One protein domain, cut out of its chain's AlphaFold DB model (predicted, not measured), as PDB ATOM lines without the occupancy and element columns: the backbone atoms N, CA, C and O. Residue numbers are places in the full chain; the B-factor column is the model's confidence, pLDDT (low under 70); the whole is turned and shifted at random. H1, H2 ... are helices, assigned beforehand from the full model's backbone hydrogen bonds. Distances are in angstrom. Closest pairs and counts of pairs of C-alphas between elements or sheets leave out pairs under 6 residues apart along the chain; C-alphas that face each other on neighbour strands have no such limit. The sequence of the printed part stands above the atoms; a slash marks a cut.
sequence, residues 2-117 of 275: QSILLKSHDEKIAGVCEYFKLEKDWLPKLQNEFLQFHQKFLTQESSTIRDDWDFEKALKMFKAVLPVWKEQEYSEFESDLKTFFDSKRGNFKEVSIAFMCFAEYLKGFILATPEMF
ATOM      1  N   GLN A   2     -39.572  41.458  18.702       73.31
ATOM      2  CA  GLN A   2     -38.851  40.266  19.205       73.31
ATOM      3  C   GLN A   2     -39.069  39.023  18.324       73.31
ATOM      4  O   GLN A   2     -38.114  38.337  17.975       73.31
ATOM      5  N   SER A   3     -40.313  38.789  17.896       80.56
ATOM      6  CA  SER A   3     -40.674  37.721  16.955       80.56
ATOM      7  C   SER A   3     -39.950  37.829  15.610       80.56
ATOM      8  O   SER A   3     -39.481  36.821  15.100       80.56
ATOM      9  N   ILE A   4     -39.819  39.041  15.058       83.25
ATOM     10  CA  ILE A   4     -39.115  39.306  13.792       83.25
ATOM     11  C   ILE A   4     -37.632  38.965  13.939       83.25
ATOM     12  O   ILE A   4     -37.073  38.275  13.094       83.25
ATOM     13  N   LEU A   5     -37.011  39.394  15.042       82.31
ATOM     14  CA  LEU A   5     -35.608  39.098  15.308       82.31
ATOM     15  C   LEU A   5     -35.366  37.589  15.430       82.31
ATOM     16  O   LEU A   5     -34.511  37.054  14.731       82.31
ATOM     17  N   LEU A   6     -36.157  36.885  16.241       83.31
ATOM     18  CA  LEU A   6     -36.034  35.429  16.372       83.31
ATOM     19  C   LEU A   6     -36.284  34.709  15.037       83.31
ATOM     20  O   LEU A   6     -35.508  33.832  14.674       83.31
ATOM     21  N   LYS A   7     -37.295  35.131  14.266       85.81
ATOM     22  CA  LYS A   7     -37.592  34.563  12.943       85.81
ATOM     23  C   LYS A   7     -36.441  34.769  11.953       85.81
ATOM     24  O   LYS A   7     -36.053  33.840  11.263       85.81
ATOM     25  N   SER A   8     -35.832  35.952  11.924       85.94
ATOM     26  CA  SER A   8     -34.674  36.220  11.054       85.94
ATOM     27  C   SER A   8     -33.429  35.396  11.419       85.94
ATOM     28  O   SER A   8     -32.574  35.150  10.570       85.94
ATOM     29  N   HIS A   9     -33.316  34.953  12.675       84.00
ATOM     30  CA  HIS A   9     -32.292  33.998  13.095       84.00
ATOM     31  C   HIS A   9     -32.645  32.562  12.693       84.00
ATOM     32  O   HIS A   9     -31.770  31.856  12.198       84.00
ATOM     33  N   ASP A  10     -33.906  32.155  12.835       84.81
ATOM     34  CA  ASP A  10     -34.419  30.861  12.357       84.81
ATOM     35  C   ASP A  10     -34.225  30.687  10.834       84.81
ATOM     36  O   ASP A  10     -33.863  29.627  10.332       84.81
ATOM     37  N   GLU A  11     -34.314  31.769  10.064       86.00
ATOM     38  CA  GLU A  11     -34.023  31.726   8.626       86.00
ATOM     39  C   GLU A  11     -32.584  31.301   8.298       86.00
ATOM     40  O   GLU A  11     -32.341  30.733   7.230       86.00
ATOM     41  N   LYS A  12     -31.624  31.513   9.208       83.38
ATOM     42  CA  LYS A  12     -30.231  31.093   9.003       83.38
ATOM     43  C   LYS A  12     -30.040  29.589   9.103       83.38
ATOM     44  O   LYS A  12     -29.101  29.073   8.503       83.38
ATOM     45  N   ILE A  13     -30.895  28.898   9.855       83.38
ATOM     46  CA  ILE A  13     -30.767  27.451  10.046       83.38
ATOM     47  C   ILE A  13     -31.401  26.658   8.897       83.38
ATOM     48  O   ILE A  13     -31.294  25.439   8.878       83.38
ATOM     49  N   ALA A  14     -32.013  27.332   7.912       82.50
ATOM     50  CA  ALA A  14     -32.493  26.749   6.654       82.50
ATOM     51  C   ALA A  14     -33.368  25.488   6.832       82.50
ATOM     52  O   ALA A  14     -33.299  24.550   6.037       82.50
ATOM     53  N   GLY A  15     -34.189  25.463   7.888       79.06
ATOM     54  CA  GLY A  15     -35.077  24.342   8.208       79.06
ATOM     55  C   GLY A  15     -34.391  23.134   8.858       79.06
ATOM     56  O   GLY A  15     -35.019  22.088   9.004       79.06
ATOM     57  N   VAL A  16     -33.120  23.247   9.253       82.75
ATOM     58  CA  VAL A  16     -32.426  22.208  10.021       82.75
ATOM     59  C   VAL A  16     -32.975  22.182  11.446       82.75
ATOM     60  O   VAL A  16     -32.774  23.115  12.217       82.75
ATOM     61  N   CYS A  17     -33.645  21.091  11.816       82.00
ATOM     62  CA  CYS A  17     -34.165  20.891  13.167       82.00
ATOM     63  C   CYS A  17     -33.256  19.953  13.966       82.00
ATOM     64  O   CYS A  17     -33.391  18.728  13.902       82.00
ATOM     65  N   GLU A  18     -32.348  20.532  14.748       86.44
ATOM     66  CA  GLU A  18     -31.539  19.809  15.728       86.44
ATOM     67  C   GLU A  18     -32.076  20.003  17.148       86.44
ATOM     68  O   GLU A  18     -32.831  20.931  17.439       86.44
ATOM     69  N   TYR A  19     -31.713  19.083  18.035       87.69
ATOM     70  CA  TYR A  19     -32.136  19.116  19.428       87.69
ATOM     71  C   TYR A  19     -30.931  19.378  20.312       87.69
ATOM     72  O   TYR A  19     -29.837  18.904  20.031       87.69
ATOM     73  N   PHE A  20     -31.162  20.056  21.425       85.38
ATOM     74  CA  PHE A  20     -30.171  20.224  22.473       85.38
ATOM     75  C   PHE A  20     -30.812  19.937  23.828       85.38
ATOM     76  O   PHE A  20     -32.032  20.033  24.012       85.38
ATOM     77  N   LYS A  21     -29.989  19.532  24.791       84.12
ATOM     78  CA  LYS A  21     -30.455  19.285  26.149       84.12
ATOM     79  C   LYS A  21     -30.528  20.606  26.906       84.12
ATOM     80  O   LYS A  21     -29.509  21.217  27.205       84.12
ATOM     81  N   LEU A  22     -31.740  20.996  27.272       82.19
ATOM     82  CA  LEU A  22     -31.990  22.201  28.051       82.19
ATOM     83  C   LEU A  22     -31.833  21.929  29.557       82.19
ATOM     84  O   LEU A  22     -32.423  20.982  30.089       82.19
ATOM     85  N   GLU A  23     -31.053  22.752  30.258       83.25
ATOM     86  CA  GLU A  23     -31.003  22.729  31.726       83.25
ATOM     87  C   GLU A  23     -32.317  23.248  32.314       83.25
ATOM     88  O   GLU A  23     -32.902  24.169  31.767       83.25
ATOM     89  N   LYS A  24     -32.786  22.725  33.454       81.25
ATOM     90  CA  LYS A  24     -34.078  23.150  34.036       81.25
ATOM     91  C   LYS A  24     -34.132  24.637  34.409       81.25
ATOM     92  O   LYS A  24     -35.181  25.253  34.263       81.25
ATOM     93  N   ASP A  25     -33.003  25.210  34.819       85.88
ATOM     94  CA  ASP A  25     -32.936  26.575  35.358       85.88
ATOM     95  C   ASP A  25     -32.458  27.610  34.330       85.88
ATOM     96  O   ASP A  25     -32.138  28.744  34.683       85.88
ATOM     97  N   TRP A  26     -32.389  27.235  33.051       83.25
ATOM     98  CA  TRP A  26     -31.861  28.101  31.995       83.25
ATOM     99  C   TRP A  26     -32.676  29.393  31.816       83.25
ATOM    100  O   TRP A  26     -32.100  30.466  31.677       83.25
ATOM    101  N   LEU A  27     -34.013  29.313  31.852       84.94
ATOM    102  CA  LEU A  27     -34.883  30.447  31.546       84.94
ATOM    103  C   LEU A  27     -34.817  31.524  32.642       84.94
ATOM    104  O   LEU A  27     -34.627  32.690  32.297       84.94
ATOM    105  N   PRO A  28     -34.884  31.181  33.946       89.38
ATOM    106  CA  PRO A  28     -34.617  32.151  35.005       89.38
ATOM    107  C   PRO A  28     -33.219  32.780  34.922       89.38
ATOM    108  O   PRO A  28     -33.080  33.981  35.150       89.38
ATOM    109  N   LYS A  29     -32.179  32.001  34.573       87.81
ATOM    110  CA  LYS A  29     -30.819  32.535  34.369       87.81
ATOM    111  C   LYS A  29     -30.804  33.565  33.239       87.81
ATOM    112  O   LYS A  29     -30.381  34.693  33.468       87.81
ATOM    113  N   LEU A  30     -31.371  33.221  32.081       87.62
ATOM    114  CA  LEU A  30     -31.474  34.107  30.922       87.62
ATOM    115  C   LEU A  30     -32.220  35.408  31.253       87.62
ATOM    116  O   LEU A  30     -31.798  36.488  30.852       87.62
ATOM    117  N   GLN A  31     -33.328  35.319  31.991       88.56
ATOM    118  CA  GLN A  31     -34.102  36.492  32.405       88.56
ATOM    119  C   GLN A  31     -33.286  37.423  33.308       88.56
ATOM    120  O   GLN A  31     -33.302  38.640  33.119       88.56
ATOM    121  N   ASN A  32     -32.548  36.856  34.265       91.38
ATOM    122  CA  ASN A  32     -31.687  37.625  35.161       91.38
ATOM    123  C   ASN A  32     -30.503  38.258  34.416       91.38
ATOM    124  O   ASN A  32     -30.193  39.427  34.649       91.38
ATOM    125  N   GLU A  33     -29.864  37.518  33.510       91.31
ATOM    126  CA  GLU A  33     -28.770  38.013  32.667       91.31
ATOM    127  C   GLU A  33     -29.234  39.157  31.764       91.31
ATOM    128  O   GLU A  33     -28.588  40.208  31.722       91.31
ATOM    129  N   PHE A  34     -30.396  39.009  31.121       91.06
ATOM    130  CA  PHE A  34     -30.985  40.069  30.310       91.06
ATOM    131  C   PHE A  34     -31.296  41.318  31.139       91.06
ATOM    132  O   PHE A  34     -30.993  42.426  30.707       91.06
ATOM    133  N   LEU A  35     -31.849  41.166  32.348       90.06
ATOM    134  CA  LEU A  35     -32.148  42.304  33.218       90.06
ATOM    135  C   LEU A  35     -30.877  43.078  33.600       90.06
ATOM    136  O   LEU A  35     -30.864  44.310  33.560       90.06
ATOM    137  N   GLN A  36     -29.800  42.366  33.937       91.12
ATOM    138  CA  GLN A  36     -28.507  42.980  34.249       91.12
ATOM    139  C   GLN A  36     -27.887  43.656  33.024       91.12
ATOM    140  O   GLN A  36     -27.341  44.756  33.140       91.12
ATOM    141  N   PHE A  37     -27.974  43.018  31.853       91.88
ATOM    142  CA  PHE A  37     -27.524  43.600  30.593       91.88
ATOM    143  C   PHE A  37     -28.293  44.885  30.283       91.88
ATOM    144  O   PHE A  37     -27.680  45.917  30.032       91.88
ATOM    145  N   HIS A  38     -29.620  44.854  30.399       89.19
ATOM    146  CA  HIS A  38     -30.493  45.998  30.157       89.19
ATOM    147  C   HIS A  38     -30.171  47.181  31.077       89.19
ATOM    148  O   HIS A  38     -30.064  48.312  30.610       89.19
ATOM    149  N   GLN A  39     -29.939  46.940  32.370       88.44
ATOM    150  CA  GLN A  39     -29.520  47.998  33.297       88.44
ATOM    151  C   GLN A  39     -28.194  48.643  32.873       88.44
ATOM    152  O   GLN A  39     -28.088  49.868  32.855       88.44
ATOM    153  N   LYS A  40     -27.198  47.836  32.484       88.88
ATOM    154  CA  LYS A  40     -25.904  48.343  31.999       88.88
ATOM    155  C   LYS A  40     -26.055  49.121  30.693       88.88
ATOM    156  O   LYS A  40     -25.519  50.223  30.588       88.88
ATOM    157  N   PHE A  41     -26.830  48.588  29.753       87.06
ATOM    158  CA  PHE A  41     -27.116  49.211  28.465       87.06
ATOM    159  C   PHE A  41     -27.729  50.604  28.651       87.06
ATOM    160  O   PHE A  41     -27.219  51.581  28.108       87.06
ATOM    161  N   LEU A  42     -28.736  50.734  29.524       84.06
ATOM    162  CA  LEU A  42     -29.340  52.028  29.851       84.06
ATOM    163  C   LEU A  42     -28.339  53.029  30.440       84.06
ATOM    164  O   LEU A  42     -28.420  54.211  30.128       84.06
ATOM    165  N   THR A  43     -27.392  52.584  31.273       80.75
ATOM    166  CA  THR A  43     -26.387  53.482  31.872       80.75
ATOM    167  C   THR A  43     -25.279  53.917  30.908       80.75
ATOM    168  O   THR A  43     -24.653  54.946  31.146       80.75
ATOM    169  N   GLN A  44     -25.017  53.144  29.849       73.00
ATOM    170  CA  GLN A  44     -23.910  53.377  28.912       73.00
ATOM    171  C   GLN A  44     -24.362  54.055  27.611       73.00
ATOM    172  O   GLN A  44     -23.648  54.908  27.092       73.00
ATOM    173  N   GLU A  45     -25.546  53.712  27.099       65.25
ATOM    174  CA  GLU A  45     -26.018  54.140  25.774       65.25
ATOM    175  C   GLU A  45     -27.069  55.262  25.805       65.25
ATOM    176  O   GLU A  45     -27.434  55.808  24.759       65.25
ATOM    177  N   SER A  46     -27.539  55.689  26.986       55.72
ATOM    178  CA  SER A  46     -28.543  56.764  27.085       55.72
ATOM    179  C   SER A  46     -28.075  58.107  26.508       55.72
ATOM    180  O   SER A  46     -28.908  58.961  26.205       55.72
ATOM    181  N   SER A  47     -26.760  58.314  26.362       53.69
ATOM    182  CA  SER A  47     -26.163  59.546  25.826       53.69
ATOM    183  C   SER A  47     -25.935  59.551  24.309       53.69
ATOM    184  O   SER A  47     -25.700  60.620  23.749       53.69
ATOM    185  N   THR A  48     -25.976  58.400  23.631       53.66
ATOM    186  CA  THR A  48     -25.617  58.264  22.199       53.66
ATOM    187  C   THR A  48     -26.821  58.225  21.260       53.66
ATOM    188  O   THR A  48     -26.681  58.499  20.066       53.66
ATOM    189  N   ILE A  49     -28.015  57.935  21.780       58.12
ATOM    190  CA  ILE A  49     -29.242  57.847  20.984       58.12
ATOM    191  C   ILE A  49     -29.801  59.255  20.799       58.12
ATOM    192  O   ILE A  49     -30.434  59.820  21.693       58.12
ATOM    193  N   ARG A  50     -29.493  59.828  19.630       56.25
ATOM    194  CA  ARG A  50     -29.886  61.182  19.225       56.25
ATOM    195  C   ARG A  50     -31.407  61.335  19.202       56.25
ATOM    196  O   ARG A  50     -32.119  60.406  18.841       56.25
ATOM    197  N   ASP A  51     -31.892  62.530  19.522       62.09
ATOM    198  CA  ASP A  51     -33.326  62.850  19.532       62.09
ATOM    199  C   ASP A  51     -33.906  63.107  18.113       62.09
ATOM    200  O   ASP A  51     -35.076  63.457  17.982       62.09
ATOM    201  N   ASP A  52     -33.124  62.922  17.038       71.44
ATOM    202  CA  ASP A  52     -33.480  63.254  15.645       71.44
ATOM    203  C   ASP A  52     -33.871  62.037  14.778       71.44
ATOM    204  O   ASP A  52     -33.531  61.968  13.589       71.44
ATOM    205  N   TRP A  53     -34.573  61.058  15.350       76.56
ATOM    206  CA  TRP A  53     -35.026  59.885  14.597       76.56
ATOM    207  C   TRP A  53     -36.182  60.201  13.648       76.56
ATOM    208  O   TRP A  53     -37.176  60.818  14.025       76.56
ATOM    209  N   ASP A  54     -36.060  59.687  12.428       84.81
ATOM    210  CA  ASP A  54     -37.126  59.590  11.441       84.81
ATOM    211  C   ASP A  54     -37.316  58.121  11.029       84.81
ATOM    212  O   ASP A  54     -36.533  57.235  11.401       84.81
ATOM    213  N   PHE A  55     -38.382  57.868  10.271       87.12
ATOM    214  CA  PHE A  55     -38.724  56.540   9.772       87.12
ATOM    215  C   PHE A  55     -37.556  55.867   9.030       87.12
ATOM    216  O   PHE A  55     -37.267  54.699   9.283       87.12
ATOM    217  N   GLU A  56     -36.846  56.600   8.171       89.75
ATOM    218  CA  GLU A  56     -35.760  56.058   7.346       89.75
ATOM    219  C   GLU A  56     -34.573  55.595   8.196       89.75
ATOM    220  O   GLU A  56     -34.054  54.485   8.025       89.75
ATOM    221  N   LYS A  57     -34.157  56.417   9.167       86.00
ATOM    222  CA  LYS A  57     -33.098  56.059  10.118       86.00
ATOM    223  C   LYS A  57     -33.499  54.832  10.932       86.00
ATOM    224  O   LYS A  57     -32.690  53.913  11.076       86.00
ATOM    225  N   ALA A  58     -34.739  54.795  11.424       83.62
ATOM    226  CA  ALA A  58     -35.263  53.677  12.201       83.62
ATOM    227  C   ALA A  58     -35.256  52.381  11.395       83.62
ATOM    228  O   ALA A  58     -34.673  51.388  11.828       83.62
ATOM    229  N   LEU A  59     -35.836  52.399  10.196       88.19
ATOM    230  CA  LEU A  59     -35.885  51.239   9.316       88.19
ATOM    231  C   LEU A  59     -34.478  50.728   8.988       88.19
ATOM    232  O   LEU A  59     -34.226  49.526   9.058       88.19
ATOM    233  N   LYS A  60     -33.537  51.632   8.692       88.81
ATOM    234  CA  LYS A  60     -32.134  51.277   8.446       88.81
ATOM    235  C   LYS A  60     -31.492  50.591   9.654       88.81
ATOM    236  O   LYS A  60     -30.775  49.609   9.474       88.81
ATOM    237  N   MET A  61     -31.753  51.079  10.866       85.00
ATOM    238  CA  MET A  61     -31.284  50.450  12.101       85.00
ATOM    239  C   MET A  61     -31.868  49.038  12.257       85.00
ATOM    240  O   MET A  61     -31.109  48.095  12.461       85.00
ATOM    241  N   PHE A  62     -33.185  48.862  12.094       84.62
ATOM    242  CA  PHE A  62     -33.821  47.539  12.159       84.62
ATOM    243  C   PHE A  62     -33.219  46.564  11.141       84.62
ATOM    244  O   PHE A  62     -32.842  45.453  11.506       84.62
ATOM    245  N   LYS A  63     -33.053  47.002   9.888       88.38
ATOM    246  CA  LYS A  63     -32.419  46.214   8.820       88.38
ATOM    247  C   LYS A  63     -30.985  45.806   9.169       88.38
ATOM    248  O   LYS A  63     -30.597  44.682   8.882       88.38
ATOM    249  N   ALA A  64     -30.206  46.690   9.794       87.00
ATOM    250  CA  ALA A  64     -28.816  46.413  10.165       87.00
ATOM    251  C   ALA A  64     -28.681  45.414  11.326       87.00
ATOM    252  O   ALA A  64     -27.671  44.720  11.440       87.00
ATOM    253  N   VAL A  65     -29.682  45.370  12.201       83.12
ATOM    254  CA  VAL A  65     -29.709  44.494  13.373       83.12
ATOM    255  C   VAL A  65     -30.171  43.078  13.016       83.12
ATOM    256  O   VAL A  65     -29.731  42.109  13.638       83.12
ATOM    257  N   LEU A  66     -31.044  42.947  12.018       84.81
ATOM    258  CA  LEU A  66     -31.584  41.663  11.591       84.81
ATOM    259  C   LEU A  66     -30.562  40.901  10.730       84.81
ATOM    260  O   LEU A  66     -30.055  41.443   9.750       84.81
ATOM    261  N   PRO A  67     -30.267  39.628  11.041       81.56
ATOM    262  CA  PRO A  67     -29.345  38.835  10.240       81.56
ATOM    263  C   PRO A  67     -29.816  38.545   8.813       81.56
ATOM    264  O   PRO A  67     -28.979  38.329   7.938       81.56
ATOM    265  N   VAL A  68     -31.132  38.495   8.600       86.00
ATOM    266  CA  VAL A  68     -31.779  38.302   7.298       86.00
ATOM    267  C   VAL A  68     -32.967  39.262   7.214       86.00
ATOM    268  O   VAL A  68     -33.790  39.319   8.128       86.00
ATOM    269  N   TRP A  69     -33.059  40.028   6.122       86.69
ATOM    270  CA  TRP A  69     -34.182  40.926   5.843       86.69
ATOM    271  C   TRP A  69     -34.887  40.513   4.553       86.69
ATOM    272  O   TRP A  69     -34.298  40.564   3.473       86.69
ATOM    273  N   LYS A  70     -36.168  40.153   4.654       86.75
ATOM    274  CA  LYS A  70     -37.024  39.820   3.517       86.75
ATOM    275  C   LYS A  70     -38.058  40.918   3.313       86.75
ATOM    276  O   LYS A  70     -38.985  41.056   4.104       86.75
ATOM    277  N   GLU A  71     -37.914  41.680   2.233       85.94
ATOM    278  CA  GLU A  71     -38.771  42.841   1.956       85.94
ATOM    279  C   GLU A  71     -40.263  42.488   1.902       85.94
ATOM    280  O   GLU A  71     -41.081  43.197   2.473       85.94
ATOM    281  N   GLN A  72     -40.619  41.365   1.272       85.44
ATOM    282  CA  GLN A  72     -42.018  40.952   1.137       85.44
ATOM    283  C   GLN A  72     -42.635  40.542   2.482       85.44
ATOM    284  O   GLN A  72     -43.734  40.987   2.805       85.44
ATOM    285  N   GLU A  73     -41.919  39.748   3.285       83.75
ATOM    286  CA  GLU A  73     -42.413  39.258   4.581       83.75
ATOM    287  C   GLU A  73     -42.473  40.350   5.659       83.75
ATOM    288  O   GLU A  73     -43.298  40.271   6.565       83.75
ATOM    289  N   TYR A  74     -41.612  41.367   5.572       86.31
ATOM    290  CA  TYR A  74     -41.535  42.450   6.556       86.31
ATOM    291  C   TYR A  74     -42.176  43.760   6.077       86.31
ATOM    292  O   TYR A  74     -42.052  44.783   6.751       86.31
ATOM    293  N   SER A  75     -42.899  43.730   4.956       88.12
ATOM    294  CA  SER A  75     -43.606  44.894   4.403       88.12
ATOM    295  C   SER A  75     -44.673  45.452   5.356       88.12
ATOM    296  O   SER A  75     -44.776  46.668   5.517       88.12
ATOM    297  N   GLU A  76     -45.409  44.582   6.057       88.50
ATOM    298  CA  GLU A  76     -46.365  44.990   7.097       88.50
ATOM    299  C   GLU A  76     -45.665  45.701   8.259       88.50
ATOM    300  O   GLU A  76     -46.094  46.774   8.672       88.50
ATOM    301  N   PHE A  77     -44.529  45.172   8.726       87.81
ATOM    302  CA  PHE A  77     -43.735  45.821   9.771       87.81
ATOM    303  C   PHE A  77     -43.216  47.195   9.332       87.81
ATOM    304  O   PHE A  77     -43.218  48.135  10.123       87.81
ATOM    305  N   GLU A  78     -42.781  47.331   8.079       90.31
ATOM    306  CA  GLU A  78     -42.360  48.617   7.525       90.31
ATOM    307  C   GLU A  78     -43.525  49.625   7.500       90.31
ATOM    308  O   GLU A  78     -43.359  50.773   7.917       90.31
ATOM    309  N   SER A  79     -44.722  49.181   7.104       90.81
ATOM    310  CA  SER A  79     -45.949  49.986   7.144       90.81
ATOM    311  C   SER A  79     -46.340  50.392   8.571       90.81
ATOM    312  O   SER A  79     -46.693  51.550   8.817       90.81
ATOM    313  N   ASP A  80     -46.233  49.475   9.532       88.81
ATOM    314  CA  ASP A  80     -46.510  49.737  10.948       88.81
ATOM    315  C   ASP A  80     -45.513  50.736  11.536       88.81
ATOM    316  O   ASP A  80     -45.900  51.687  12.219       88.81
ATOM    317  N   LEU A  81     -44.223  50.561  11.235       87.62
ATOM    318  CA  LEU A  81     -43.167  51.473  11.663       87.62
ATOM    319  C   LEU A  81     -43.398  52.872  11.082       87.62
ATOM    320  O   LEU A  81     -43.284  53.863  11.803       87.62
ATOM    321  N   LYS A  82     -43.779  52.967   9.806       90.56
ATOM    322  CA  LYS A  82     -44.123  54.241   9.170       90.56
ATOM    323  C   LYS A  82     -45.319  54.906   9.846       90.56
ATOM    324  O   LYS A  82     -45.237  56.067  10.236       90.56
ATOM    325  N   THR A  83     -46.383  54.142  10.086       90.56
ATOM    326  CA  THR A  83     -47.591  54.612  10.782       90.56
ATOM    327  C   THR A  83     -47.268  55.117  12.190       90.56
ATOM    328  O   THR A  83     -47.802  56.141  12.623       90.56
ATOM    329  N   PHE A  84     -46.363  54.443  12.905       86.75
ATOM    330  CA  PHE A  84     -45.886  54.876  14.216       86.75
ATOM    331  C   PHE A  84     -45.251  56.275  14.149       86.75
ATOM    332  O   PHE A  84     -45.668  57.164  14.898       86.75
ATOM    333  N   PHE A  85     -44.326  56.507  13.212       86.50
ATOM    334  CA  PHE A  85     -43.701  57.822  13.017       86.50
ATOM    335  C   PHE A  85     -44.698  58.899  12.572       86.50
ATOM    336  O   PHE A  85     -44.699  59.998  13.134       86.50
ATOM    337  N   ASP A  86     -45.586  58.579  11.628       88.62
ATOM    338  CA  ASP A  86     -46.596  59.508  11.108       88.62
ATOM    339  C   ASP A  86     -47.594  59.934  12.193       88.62
ATOM    340  O   ASP A  86     -48.014  61.093  12.255       88.62
ATOM    341  N   SER A  87     -47.940  59.015  13.099       86.62
ATOM    342  CA  SER A  87     -48.861  59.294  14.201       86.62
ATOM    343  C   SER A  87     -48.296  60.281  15.226       86.62
ATOM    344  O   SER A  87     -49.072  60.887  15.969       86.62
ATOM    345  N   LYS A  88     -46.962  60.435  15.294       78.19
ATOM    346  CA  LYS A  88     -46.240  61.162  16.355       78.19
ATOM    347  C   LYS A  88     -46.657  60.732  17.771       78.19
ATOM    348  O   LYS A  88     -46.584  61.524  18.713       78.19
ATOM    349  N   ARG A  89     -47.142  59.495  17.929       71.94
ATOM    350  CA  ARG A  89     -47.564  58.919  19.210       71.94
ATOM    351  C   ARG A  89     -46.488  57.972  19.721       71.94
ATOM    352  O   ARG A  89     -46.008  57.120  18.986       71.94
ATOM    353  N   GLY A  90     -46.178  58.077  21.010       71.44
ATOM    354  CA  GLY A  90     -45.221  57.201  21.686       71.44
ATOM    355  C   GLY A  90     -43.801  57.762  21.738       71.44
ATOM    356  O   GLY A  90     -43.470  58.761  21.104       71.44
ATOM    357  N   ASN A  91     -42.964  57.113  22.543       79.62
ATOM    358  CA  ASN A  91     -41.576  57.500  22.739       79.62
ATOM    359  C   ASN A  91     -40.663  56.616  21.873       79.62
ATOM    360  O   ASN A  91     -40.274  55.523  22.282       79.62
ATOM    361  N   PHE A  92     -40.323  57.077  20.662       77.62
ATOM    362  CA  PHE A  92     -39.442  56.320  19.760       77.62
ATOM    363  C   PHE A  92     -38.082  56.004  20.402       77.62
ATOM    364  O   PHE A  92     -37.503  54.944  20.163       77.62
ATOM    365  N   LYS A  93     -37.572  56.908  21.243       77.62
ATOM    366  CA  LYS A  93     -36.305  56.709  21.946       77.62
ATOM    367  C   LYS A  93     -36.374  55.488  22.860       77.62
ATOM    368  O   LYS A  93     -35.496  54.641  22.799       77.62
ATOM    369  N   GLU A  94     -37.445  55.341  23.634       79.75
ATOM    370  CA  GLU A  94     -37.648  54.156  24.483       79.75
ATOM    371  C   GLU A  94     -37.788  52.873  23.658       79.75
ATOM    372  O   GLU A  94     -37.186  51.854  23.992       79.75
ATOM    373  N   VAL A  95     -38.536  52.924  22.551       79.31
ATOM    374  CA  VAL A  95     -38.731  51.763  21.670       79.31
ATOM    375  C   VAL A  95     -37.418  51.325  21.014       79.31
ATOM    376  O   VAL A  95     -37.118  50.130  20.977       79.31
ATOM    377  N   SER A  96     -36.620  52.275  20.519       78.75
ATOM    378  CA  SER A  96     -35.328  51.984  19.889       78.75
ATOM    379  C   SER A  96     -34.307  51.472  20.901       78.75
ATOM    380  O   SER A  96     -33.654  50.469  20.623       78.75
ATOM    381  N   ILE A  97     -34.243  52.061  22.101       81.00
ATOM    382  CA  ILE A  97     -33.436  51.551  23.221       81.00
ATOM    383  C   ILE A  97     -33.803  50.102  23.535       81.00
ATOM    384  O   ILE A  97     -32.925  49.242  23.576       81.00
ATOM    385  N   ALA A  98     -35.092  49.811  23.732       82.44
ATOM    386  CA  ALA A  98     -35.545  48.470  24.081       82.44
ATOM    387  C   ALA A  98     -35.195  47.450  22.986       82.44
ATOM    388  O   ALA A  98     -34.757  46.338  23.288       82.44
ATOM    389  N   PHE A  99     -35.357  47.828  21.715       81.00
ATOM    390  CA  PHE A  99     -35.028  46.957  20.593       81.00
ATOM    391  C   PHE A  99     -33.522  46.718  20.452       81.00
ATOM    392  O   PHE A  99     -33.115  45.562  20.350       81.00
ATOM    393  N   MET A 100     -32.703  47.775  20.467       83.19
ATOM    394  CA  MET A 100     -31.247  47.650  20.360       83.19
ATOM    395  C   MET A 100     -30.689  46.839  21.523       83.19
ATOM    396  O   MET A 100     -29.965  45.877  21.290       83.19
ATOM    397  N   CYS A 101     -31.128  47.130  22.750       86.62
ATOM    398  CA  CYS A 101     -30.744  46.357  23.923       86.62
ATOM    399  C   CYS A 101     -31.069  44.869  23.755       86.62
ATOM    400  O   CYS A 101     -30.227  44.015  24.032       86.62
ATOM    401  N   PHE A 102     -32.286  44.540  23.309       85.75
ATOM    402  CA  PHE A 102     -32.682  43.148  23.103       85.75
ATOM    403  C   PHE A 102     -31.854  42.478  22.010       85.75
ATOM    404  O   PHE A 102     -31.443  41.330  22.162       85.75
ATOM    405  N   ALA A 103     -31.594  43.185  20.916       85.50
ATOM    406  CA  ALA A 103     -30.895  42.605  19.792       85.50
ATOM    407  C   ALA A 103     -29.394  42.433  20.025       85.50
ATOM    408  O   ALA A 103     -28.839  41.404  19.641       85.50
ATOM    409  N   GLU A 104     -28.742  43.385  20.688       87.88
ATOM    410  CA  GLU A 104     -27.350  43.237  21.110       87.88
ATOM    411  C   GLU A 104     -27.190  42.110  22.120       87.88
ATOM    412  O   GLU A 104     -26.290  41.281  21.970       87.88
ATOM    413  N   TYR A 105     -28.103  42.031  23.092       90.00
ATOM    414  CA  TYR A 105     -28.128  40.924  24.033       90.00
ATOM    415  C   TYR A 105     -28.275  39.587  23.311       90.00
ATOM    416  O   TYR A 105     -27.459  38.692  23.513       90.00
ATOM    417  N   LEU A 106     -29.273  39.454  22.428       87.12
ATOM    418  CA  LEU A 106     -29.511  38.214  21.694       87.12
ATOM    419  C   LEU A 106     -28.309  37.846  20.819       87.12
ATOM    420  O   LEU A 106     -27.901  36.690  20.793       87.12
ATOM    421  N   LYS A 107     -27.699  38.821  20.136       87.12
ATOM    422  CA  LYS A 107     -26.495  38.605  19.330       87.12
ATOM    423  C   LYS A 107     -25.335  38.096  20.185       87.12
ATOM    424  O   LYS A 107     -24.682  37.131  19.795       87.12
ATOM    425  N   GLY A 108     -25.084  38.725  21.333       89.44
ATOM    426  CA  GLY A 108     -24.060  38.286  22.280       89.44
ATOM    427  C   GLY A 108     -24.346  36.888  22.827       89.44
ATOM    428  O   GLY A 108     -23.446  36.054  22.870       89.44
ATOM    429  N   PHE A 109     -25.605  36.612  23.159       88.00
ATOM    430  CA  PHE A 109     -26.052  35.322  23.673       88.00
ATOM    431  C   PHE A 109     -25.853  34.200  22.647       88.00
ATOM    432  O   PHE A 109     -25.213  33.202  22.950       88.00
ATOM    433  N   ILE A 110     -26.286  34.398  21.398       86.00
ATOM    434  CA  ILE A 110     -26.101  33.425  20.309       86.00
ATOM    435  C   ILE A 110     -24.618  33.123  20.066       86.00
ATOM    436  O   ILE A 110     -24.259  31.974  19.825       86.00
ATOM    437  N   LEU A 111     -23.752  34.140  20.132       87.19
ATOM    438  CA  LEU A 111     -22.305  33.954  19.989       87.19
ATOM    439  C   LEU A 111     -21.687  33.201  21.174       87.19
ATOM    440  O   LEU A 111     -20.712  32.477  20.984       87.19
ATOM    441  N   ALA A 112     -22.226  33.387  22.379       88.44
ATOM    442  CA  ALA A 112     -21.757  32.718  23.587       88.44
ATOM    443  C   ALA A 112     -22.238  31.261  23.691       88.44
ATOM    444  O   ALA A 112     -21.544  30.451  24.299       88.44
ATOM    445  N   THR A 113     -23.392  30.934  23.100       86.69
ATOM    446  CA  THR A 113     -24.008  29.595  23.143       86.69
ATOM    447  C   THR A 113     -24.441  29.122  21.744       86.69
ATOM    448  O   THR A 113     -25.640  28.924  21.500       86.69
ATOM    449  N   PRO A 114     -23.511  28.970  20.780       86.69
ATOM    450  CA  PRO A 114     -23.843  28.597  19.404       86.69
ATOM    451  C   PRO A 114     -24.585  27.258  19.308       86.69
ATOM    452  O   PRO A 114     -25.446  27.104  18.450       86.69
ATOM    453  N   GLU A 115     -24.337  26.317  20.218       84.62
ATOM    454  CA  GLU A 115     -24.998  25.012  20.296       84.62
ATOM    455  C   GLU A 115     -26.518  25.069  20.528       84.62
ATOM    456  O   GLU A 115     -27.210  24.083  20.289       84.62
ATOM    457  N   MET A 116     -27.051  26.203  21.000       82.88
ATOM    458  CA  MET A 116     -28.495  26.393  21.197       82.88
ATOM    459  C   MET A 116     -29.202  26.974  19.968       82.88
ATOM    460  O   MET A 116     -30.427  26.900  19.880       82.88
ATOM    461  N   PHE A 117     -28.457  27.590  19.047       83.12
ATOM    462  CA  PHE A 117     -29.023  28.431  17.983       83.12
ATOM    463  C   PHE A 117     -28.529  28.093  16.583       83.12
ATOM    464  O   PHE A 117     -29.152  28.508  15.608       83.12
TER     465      PHE A 117
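This is residues 2 to 117 of the 275 residues of an uncharacterized protein of Caenorhabditis nigoni (UniProt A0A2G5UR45). The long helix H5 runs through the middle of a flat, loosely spread group of five helices, with H2 crossing it on one side and H1 and H3 on its other side. H4 folds back on H3 as a helical hairpin farther out, and the long link of residues 14 to 25 loops round from H1 to H2, away from the middle. The printed part has 116 residues with five named helices, H1 to H5 in chain order, and no named strand; its class is all helix. It is only just compact, close to loose, with a radius of gyration of the C-alphas of 16.0 A, and its C-alphas span 46 by 36 by 19 A.

H1 is residues 2 to 13 and begins at C-alpha 2, (-38.851, 40.266, 19.205). H2 is residues 26 to 45, 27.4 A from first to last C-alpha, beginning at C-alpha 26, (-31.861, 28.101, 31.995). H3 is residues 55 to 65, 15.5 A long, and H4 is residues 75 to 87, 18.2 A long. H5, residues 92 to 112, is 29.7 A long and ends at C-alpha 112, (-21.757, 32.718, 23.587).

H5 is the hub, touching three other helices. H2 touches it with residues 34 to 42 alone, opposite ways at a steep tilt of 52 degrees; the closest C-alphas, of His 38 and Cys 101, are 6.2 A apart. H3 and H5 only just touch, with 3 pairs of C-alphas within 8 A, the closest those of Val 65 and Ala 103 at 6.8 A; they run the same way at a shallow tilt of 11 degrees. H1 and H5 also only just touch, with 3 such pairs, through residues 2 to 5 of H1 alone; the closest C-alphas, of Leu 5 and Ala 103, are 7.4 A apart. H3 and H4 form a hairpin, opposite ways at a steep tilt of 41 degrees, with the C-alphas of Phe 55 and Lys 82 closest at 5.9 A. H4 is apart from H1 and H2, and only just apart from H5, at 8.1 A. In H2, H3, H4 and H5 every O i to N i+4 pair is within hydrogen-bond range; in H1, 6 of 8 are.

The C-alphas farthest apart, of Lys 21 and Asp 86, are 45.9 A apart. The printed part has no cut. The link from H1 to H2 is long, with 12 residues, and that from H4 to H5 is tight. Residues 23 to 29, of which 26 to 29 belong to H2, stand free. The mean pLDDT of the printed part is 83.3, and residues 45 to 51 are under 70.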